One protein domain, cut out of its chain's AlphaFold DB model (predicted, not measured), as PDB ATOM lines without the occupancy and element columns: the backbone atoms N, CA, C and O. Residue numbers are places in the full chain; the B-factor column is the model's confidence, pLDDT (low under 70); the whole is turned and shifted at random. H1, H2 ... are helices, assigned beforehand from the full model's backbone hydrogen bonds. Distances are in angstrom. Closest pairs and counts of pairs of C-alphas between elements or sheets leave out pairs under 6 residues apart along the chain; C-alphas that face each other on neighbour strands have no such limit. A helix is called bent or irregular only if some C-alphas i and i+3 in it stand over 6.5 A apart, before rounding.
ATOM      1  N   PHE A 250      -5.994  39.972  21.717       95.06
ATOM      2  CA  PHE A 250      -7.129  39.520  20.922       95.06
ATOM      3  C   PHE A 250      -8.266  40.551  20.929       95.06
ATOM      4  O   PHE A 250      -8.763  40.899  19.861       95.06
ATOM      5  N   VAL A 251      -8.643  41.074  22.100       94.69
ATOM      6  CA  VAL A 251      -9.711  42.078  22.238       94.69
ATOM      7  C   VAL A 251      -9.343  43.402  21.565       94.69
ATOM      8  O   VAL A 251     -10.176  43.958  20.852       94.69
ATOM      9  N   ASP A 252      -8.109  43.880  21.736       93.31
ATOM     10  CA  ASP A 252      -7.616  45.132  21.144       93.31
ATOM     11  C   ASP A 252      -7.654  45.114  19.605       93.31
ATOM     12  O   ASP A 252      -7.807  46.158  18.972       93.31
ATOM     13  N   ASN A 253      -7.564  43.926  18.998       92.31
ATOM     14  CA  ASN A 253      -7.664  43.730  17.549       92.31
ATOM     15  C   ASN A 253      -9.111  43.725  17.019       92.31
ATOM     16  O   ASN A 253      -9.319  43.649  15.805       92.31
ATOM     17  N   ILE A 254     -10.126  43.790  17.890       92.19
ATOM     18  CA  ILE A 254     -11.535  43.861  17.489       92.19
ATOM     19  C   ILE A 254     -11.977  45.324  17.453       92.19
ATOM     20  O   ILE A 254     -12.170  45.954  18.491       92.19
ATOM     21  N   ASP A 255     -12.259  45.847  16.258       91.00
ATOM     22  CA  ASP A 255     -12.827  47.193  16.131       91.00
ATOM     23  C   ASP A 255     -14.150  47.307  16.915       91.00
ATOM     24  O   ASP A 255     -15.051  46.478  16.706       91.00
ATOM     25  N   PRO A 256     -14.346  48.330  17.763       92.56
ATOM     26  CA  PRO A 256     -15.601  48.513  18.483       92.56
ATOM     27  C   PRO A 256     -16.765  48.849  17.536       92.56
ATOM     28  O   PRO A 256     -16.590  49.173  16.355       92.56
ATOM     29  N   LEU A 257     -17.987  48.718  18.053       93.88
ATOM     30  CA  LEU A 257     -19.160  49.336  17.436       93.88
ATOM     31  C   LEU A 257     -19.216  50.819  17.816       93.88
ATOM     32  O   LEU A 257     -18.755  51.196  18.894       93.88
ATOM     33  N   ASP A 258     -19.777  51.639  16.930       94.12
ATOM     34  CA  ASP A 258     -19.919  53.087  17.123       94.12
ATOM     35  C   ASP A 258     -21.167  53.398  17.968       94.12
ATOM     36  O   ASP A 258     -22.156  53.927  17.470       94.12
ATOM     37  N   PHE A 259     -21.145  52.960  19.230       95.50
ATOM     38  CA  PHE A 259     -22.231  53.185  20.188       95.50
ATOM     39  C   PHE A 259     -22.400  54.673  20.510       95.50
ATOM     40  O   PHE A 259     -21.402  55.376  20.687       95.50
ATOM     41  N   ASP A 260     -23.644  55.129  20.697       94.12
ATOM     42  CA  ASP A 260     -23.911  56.483  21.197       94.12
ATOM     43  C   ASP A 260     -23.390  56.645  22.642       94.12
ATOM     44  O   ASP A 260     -23.910  56.008  23.569       94.12
ATOM     45  N   PRO A 261     -22.400  57.527  22.896       94.62
ATOM     46  CA  PRO A 261     -21.872  57.746  24.238       94.62
ATOM     47  C   PRO A 261     -22.926  58.195  25.255       94.62
ATOM     48  O   PRO A 261     -22.744  57.954  26.449       94.62
ATOM     49  N   ALA A 262     -24.008  58.842  24.809       94.81
ATOM     50  CA  ALA A 262     -25.084  59.295  25.687       94.81
ATOM     51  C   ALA A 262     -25.880  58.134  26.304       94.81
ATOM     52  O   ALA A 262     -26.447  58.303  27.380       94.81
ATOM     53  N   MET A 263     -25.886  56.962  25.661       95.62
ATOM     54  CA  MET A 263     -26.643  55.786  26.104       95.62
ATOM     55  C   MET A 263     -25.849  54.862  27.040       95.62
ATOM     56  O   MET A 263     -26.413  53.960  27.659       95.62
ATOM     57  N   LEU A 264     -24.533  55.073  27.171       93.75
ATOM     58  CA  LEU A 264     -23.651  54.179  27.929       93.75
ATOM     59  C   LEU A 264     -24.068  54.025  29.396       93.75
ATOM     60  O   LEU A 264     -23.992  52.923  29.938       93.75
ATOM     61  N   GLU A 265     -24.493  55.111  30.044       94.56
ATOM     62  CA  GLU A 265     -24.910  55.076  31.451       94.56
ATOM     63  C   GLU A 265     -26.169  54.215  31.640       94.56
ATOM     64  O   GLU A 265     -26.192  53.367  32.534       94.56
ATOM     65  N   ASP A 266     -27.149  54.347  30.744       93.38
ATOM     66  CA  ASP A 266     -28.404  53.585  30.775       93.38
ATOM     67  C   ASP A 266     -28.161  52.083  30.546       93.38
ATOM     68  O   ASP A 266     -28.739  51.221  31.222       93.38
ATOM     69  N   TYR A 267     -27.252  51.743  29.624       95.81
ATOM     70  CA  TYR A 267     -26.868  50.351  29.381       95.81
ATOM     71  C   TYR A 267     -26.181  49.740  30.592       95.81
ATOM     72  O   TYR A 267     -26.543  48.648  31.042       95.81
ATOM     73  N   LEU A 268     -25.207  50.461  31.150       95.38
ATOM     74  CA  LEU A 268     -24.442  49.992  32.294       95.38
ATOM     75  C   LEU A 268     -25.306  49.857  33.548       95.38
ATOM     76  O   LEU A 268     -25.095  48.904  34.296       95.38
ATOM     77  N   GLU A 269     -26.289  50.735  33.775       92.31
ATOM     78  CA  GLU A 269     -27.198  50.622  34.923       92.31
ATOM     79  C   GLU A 269     -27.875  49.246  34.976       92.31
ATOM     80  O   GLU A 269     -27.972  48.645  36.053       92.31
ATOM     81  N   THR A 270     -28.293  48.731  33.819       92.50
ATOM     82  CA  THR A 270     -29.002  47.451  33.695       92.50
ATOM     83  C   THR A 270     -28.028  46.264  33.718       92.50
ATOM     84  O   THR A 270     -28.236  45.311  34.472       92.50
ATOM     85  N   ILE A 271     -26.893  46.366  33.010       95.94
ATOM     86  CA  ILE A 271     -25.849  45.319  32.961       95.94
ATOM     87  C   ILE A 271     -25.255  45.048  34.341       95.94
ATOM     88  O   ILE A 271     -25.082  43.897  34.737       95.94
ATOM     89  N   ILE A 272     -24.997  46.101  35.118       95.25
ATOM     90  CA  ILE A 272     -24.496  45.999  36.497       95.25
ATOM     91  C   ILE A 272     -25.486  45.263  37.408       95.25
ATOM     92  O   ILE A 272     -25.102  44.715  38.443       95.25
ATOM     93  N   ARG A 273     -26.766  45.244  37.033       91.31
ATOM     94  CA  ARG A 273     -27.807  44.490  37.726       91.31
ATOM     95  C   ARG A 273     -28.010  43.078  37.181       91.31
ATOM     96  O   ARG A 273     -28.909  42.401  37.659       91.31
ATOM     97  N   GLY A 274     -27.167  42.621  36.256       91.88
ATOM     98  CA  GLY A 274     -27.213  41.273  35.690       91.88
ATOM     99  C   GLY A 274     -28.175  41.115  34.512       91.88
ATOM    100  O   GLY A 274     -28.497  39.985  34.152       91.88
ATOM    101  N   GLU A 275     -28.636  42.213  33.908       92.00
ATOM    102  CA  GLU A 275     -29.569  42.188  32.781       92.00
ATOM    103  C   GLU A 275     -28.997  42.905  31.557       92.00
ATOM    104  O   GLU A 275     -28.384  43.963  31.662       92.00
ATOM    105  N   VAL A 276     -29.228  42.347  30.370       95.12
ATOM    106  CA  VAL A 276     -28.907  43.026  29.108       95.12
ATOM    107  C   VAL A 276     -30.158  43.778  28.647       95.12
ATOM    108  O   VAL A 276     -31.180  43.131  28.404       95.12
ATOM    109  N   PRO A 277     -30.131  45.119  28.541       95.19
ATOM    110  CA  PRO A 277     -31.312  45.878  28.150       95.19
ATOM    111  C   PRO A 277     -31.643  45.661  26.668       95.19
ATOM    112  O   PRO A 277     -30.751  45.637  25.822       95.19
ATOM    113  N   GLN A 278     -32.936  45.571  26.339       95.75
ATOM    114  CA  GLN A 278     -33.391  45.386  24.952       95.75
ATOM    115  C   GLN A 278     -32.907  46.513  24.028       95.75
ATOM    116  O   GLN A 278     -32.533  46.246  22.896       95.75
ATOM    117  N   SER A 279     -32.827  47.750  24.526       95.88
ATOM    118  CA  SER A 279     -32.311  48.891  23.760       95.88
ATOM    119  C   SER A 279     -30.866  48.703  23.291       95.88
ATOM    120  O   SER A 279     -30.527  49.140  22.198       95.88
ATOM    121  N   LEU A 280     -30.023  48.023  24.082       97.19
ATOM    122  CA  LEU A 280     -28.656  47.697  23.672       97.19
ATOM    123  C   LEU A 280     -28.653  46.646  22.557       97.19
ATOM    124  O   LEU A 280     -27.867  46.754  21.620       97.19
ATOM    125  N   ILE A 281     -29.537  45.646  22.636       96.62
ATOM    126  CA  ILE A 281     -29.693  44.637  21.578       96.62
ATOM    127  C   ILE A 281     -30.137  45.316  20.277       96.62
ATOM    128  O   ILE A 281     -29.524  45.099  19.235       96.62
ATOM    129  N   ASP A 282     -31.142  46.190  20.357       96.56
ATOM    130  CA  ASP A 282     -31.683  46.911  19.204       96.56
ATOM    131  C   ASP A 282     -30.623  47.816  18.542       96.56
ATOM    132  O   ASP A 282     -30.542  47.880  17.312       96.56
ATOM    133  N   GLU A 283     -29.775  48.491  19.330       96.50
ATOM    134  CA  GLU A 283     -28.670  49.298  18.794       96.50
ATOM    135  C   GLU A 283     -27.587  48.427  18.145       96.50
ATOM    136  O   GLU A 283     -27.120  48.751  17.052       96.50
ATOM    137  N   VAL A 284     -27.210  47.299  18.759       95.38
ATOM    138  CA  VAL A 284     -26.249  46.356  18.159       95.38
ATOM    139  C   VAL A 284     -26.759  45.842  16.812       95.38
ATOM    140  O   VAL A 284     -26.004  45.855  15.836       95.38
ATOM    141  N   ASP A 285     -28.031  45.447  16.733       94.44
ATOM    142  CA  ASP A 285     -28.657  44.978  15.493       94.44
ATOM    143  C   ASP A 285     -28.660  46.069  14.412       94.44
ATOM    144  O   ASP A 285     -28.331  45.803  13.250       94.44
ATOM    145  N   TYR A 286     -28.970  47.311  14.793       94.88
ATOM    146  CA  TYR A 286     -28.902  48.463  13.896       94.88
ATOM    147  C   TYR A 286     -27.474  48.700  13.371       94.88
ATOM    148  O   TYR A 286     -27.267  48.775  12.157       94.88
ATOM    149  N   LEU A 287     -26.475  48.745  14.258       94.69
ATOM    150  CA  LEU A 287     -25.072  48.989  13.897       94.69
ATOM    151  C   LEU A 287     -24.479  47.854  13.046       94.69
ATOM    152  O   LEU A 287     -23.659  48.099  12.155       94.69
ATOM    153  N   TYR A 288     -24.906  46.608  13.267       93.75
ATOM    154  CA  TYR A 288     -24.560  45.484  12.394       93.75
ATOM    155  C   TYR A 288     -25.150  45.635  10.991       93.75
ATOM    156  O   TYR A 288     -24.445  45.367  10.014       93.75
ATOM    157  N   GLY A 289     -26.391  46.115  10.877       90.12
ATOM    158  CA  GLY A 289     -27.019  46.426   9.591       90.12
ATOM    159  C   GLY A 289     -26.214  47.420   8.745       90.12
ATOM    160  O   GLY A 289     -26.080  47.218   7.537       90.12
ATOM    161  N   GLU A 290     -25.618  48.433   9.377       90.19
ATOM    162  CA  GLU A 290     -24.845  49.481   8.694       90.19
ATOM    163  C   GLU A 290     -23.422  49.040   8.294       90.19
ATOM    164  O   GLU A 290     -22.918  49.448   7.245       90.19
ATOM    165  N   LYS A 291     -22.751  48.199   9.099       82.75
ATOM    166  CA  LYS A 291     -21.318  47.867   8.920       82.75
ATOM    167  C   LYS A 291     -21.041  46.904   7.755       82.75
ATOM    168  O   LYS A 291     -19.963  46.949   7.163       82.75
ATOM    169  N   GLY A 292     -21.999  46.038   7.405       77.06
ATOM    170  CA  GLY A 292     -21.780  44.937   6.457       77.06
ATOM    171  C   GLY A 292     -20.821  43.858   6.998       77.06
ATOM    172  O   GLY A 292     -20.209  44.017   8.047       77.06
ATOM    173  N   ASN A 293     -20.721  42.713   6.306       74.44
ATOM    174  CA  ASN A 293     -19.909  41.549   6.722       74.44
ATOM    175  C   ASN A 293     -20.104  41.106   8.197       74.44
ATOM    176  O   ASN A 293     -19.164  40.858   8.948       74.44
ATOM    177  N   ILE A 294     -21.370  41.003   8.609       88.56
ATOM    178  CA  ILE A 294     -21.792  40.736   9.995       88.56
ATOM    179  C   ILE A 294     -21.297  39.374  10.502       88.56
ATOM    180  O   ILE A 294     -20.968  39.227  11.674       88.56
ATOM    181  N   ARG A 295     -21.236  38.371   9.619       89.81
ATOM    182  CA  ARG A 295     -20.940  36.988  10.003       89.81
ATOM    183  C   ARG A 295     -19.538  36.829  10.586       89.81
ATOM    184  O   ARG A 295     -19.412  36.282  11.670       89.81
ATOM    185  N   GLU A 296     -18.519  37.342   9.899       89.94
ATOM    186  CA  GLU A 296     -17.131  37.257  10.374       89.94
ATOM    187  C   GLU A 296     -16.958  37.970  11.718       89.94
ATOM    188  O   GLU A 296     -16.269  37.475  12.604       89.94
ATOM    189  N   ARG A 297     -17.646  39.105  11.906       91.19
ATOM    190  CA  ARG A 297     -17.648  39.808  13.189       91.19
ATOM    191  C   ARG A 297     -18.315  38.994  14.297       91.19
ATOM    192  O   ARG A 297     -17.774  38.960  15.395       91.19
ATOM    193  N   ILE A 298     -19.475  38.388  14.041       92.88
ATOM    194  CA  ILE A 298     -20.162  37.548  15.036       92.88
ATOM    195  C   ILE A 298     -19.273  36.370  15.424       92.88
ATOM    196  O   ILE A 298     -19.084  36.143  16.614       92.88
ATOM    197  N   ASP A 299     -18.685  35.679  14.444       92.50
ATOM    198  CA  ASP A 299     -17.782  34.553  14.693       92.50
ATOM    199  C   ASP A 299     -16.572  34.992  15.542       92.50
ATOM    200  O   ASP A 299     -16.155  34.267  16.442       92.50
ATOM    201  N   LEU A 300     -16.044  36.202  15.313       92.19
ATOM    202  CA  LEU A 300     -14.945  36.769  16.096       92.19
ATOM    203  C   LEU A 300     -15.366  37.144  17.527       92.19
ATOM    204  O   LEU A 300     -14.672  36.799  18.476       92.19
ATOM    205  N   VAL A 301     -16.494  37.837  17.702       93.75
ATOM    206  CA  VAL A 301     -16.987  38.246  19.031       93.75
ATOM    207  C   VAL A 301     -17.442  37.038  19.857       93.75
ATOM    208  O   VAL A 301     -17.276  37.056  21.071       93.75
ATOM    209  N   ASP A 302     -17.935  35.965  19.230       94.38
ATOM    210  CA  ASP A 302     -18.284  34.705  19.909       94.38
ATOM    211  C   ASP A 302     -17.070  34.032  20.568       94.38
ATOM    212  O   ASP A 302     -17.222  33.287  21.533       94.38
ATOM    213  N   LEU A 303     -15.853  34.315  20.089       95.12
ATOM    214  CA  LEU A 303     -14.637  33.842  20.744       95.12
ATOM    215  C   LEU A 303     -14.351  34.583  22.052       95.12
ATOM    216  O   LEU A 303     -13.605  34.043  22.855       95.12
ATOM    217  N   PHE A 304     -14.919  35.769  22.302       94.62
ATOM    218  CA  PHE A 304     -14.638  36.574  23.494       94.62
ATOM    219  C   PHE A 304     -14.938  35.808  24.789       94.62
ATOM    220  O   PHE A 304     -16.077  35.431  25.056       94.62
TER     221      PHE A 304
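This is residues 250 to 304 of the 394 residues of an uncharacterized protein of Lachnospiraceae bacterium G41 (UniProt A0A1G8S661). Picture a loose, open frame of three helices, with H2 as its base, H1 by the first end of H2, and H3 making a corner with the last end of H2. Residues 250 to 260, which hold no named helix, run along the remaining side, from near the last printed residues after H3 across to the start of H1. The printed part has 55 residues, with three named helices in the order H1, H2, H3 and no named strand; the class is all helix, with 34 residues in the helices. The whole is only just loose, close to compact, with a radius of gyration of the C-alphas of 12.2 A, and it spans 29 by 23 by 17 A.

Begin with H2, the longest helix, residues 278 to 291. Find C-alpha 278 at (-33.391, 45.386, 24.952); from there the helix runs 20.2 A to C-alpha 291 at (-21.318, 47.867, 8.920). Go back along the ATOM lines to H1, residues 261 to 271, which begins with C-alpha 261 at (-21.872, 57.746, 24.238) and measures 15.7 A from first to last C-alpha. H1 is irregular: its C-alphas 262 and 265 are 7.1 A apart. After H2 look for H3, residues 294 to 302, 12.1 A from first to last C-alpha, which ends with C-alpha 302 at (-18.284, 34.705, 19.909).

Start again from H2, which touches no helix but is near H1 and H3. Look at Tyr 267 of H1 and Leu 280 of H2: their C-alphas, the closest of the two helices, are 6.5 A apart. H1 and H2 are close but not clearly touching, and they run opposite ways at a steep tilt of 46 degrees. H2 and H3 are also close but not clearly touching; their closest C-alphas are those of Tyr 288 and Ile 294, 6.0 A apart. These two helices run opposite ways at a steep tilt of 50 degrees. H1 and H3 are apart. In the backbones of H2 and H3 every O i to N i+4 pair is within hydrogen-bond range, while in H1 4 of 7 are.

The two C-alphas farthest apart are those of Arg 273 and Asn 293, 32.1 A, yet the C-alphas of Phe 250 and Phe 304, the first and last printed residues, are 8.5 A apart. The printed part has no cut. The link from H1 to H2, with 6 residues between them, is short, and the link from H2 to H3, with 2 residues, is tight. Read the B-factor column for the model's confidence: the mean pLDDT of the printed part is 92.9, and no printed residue is under 70.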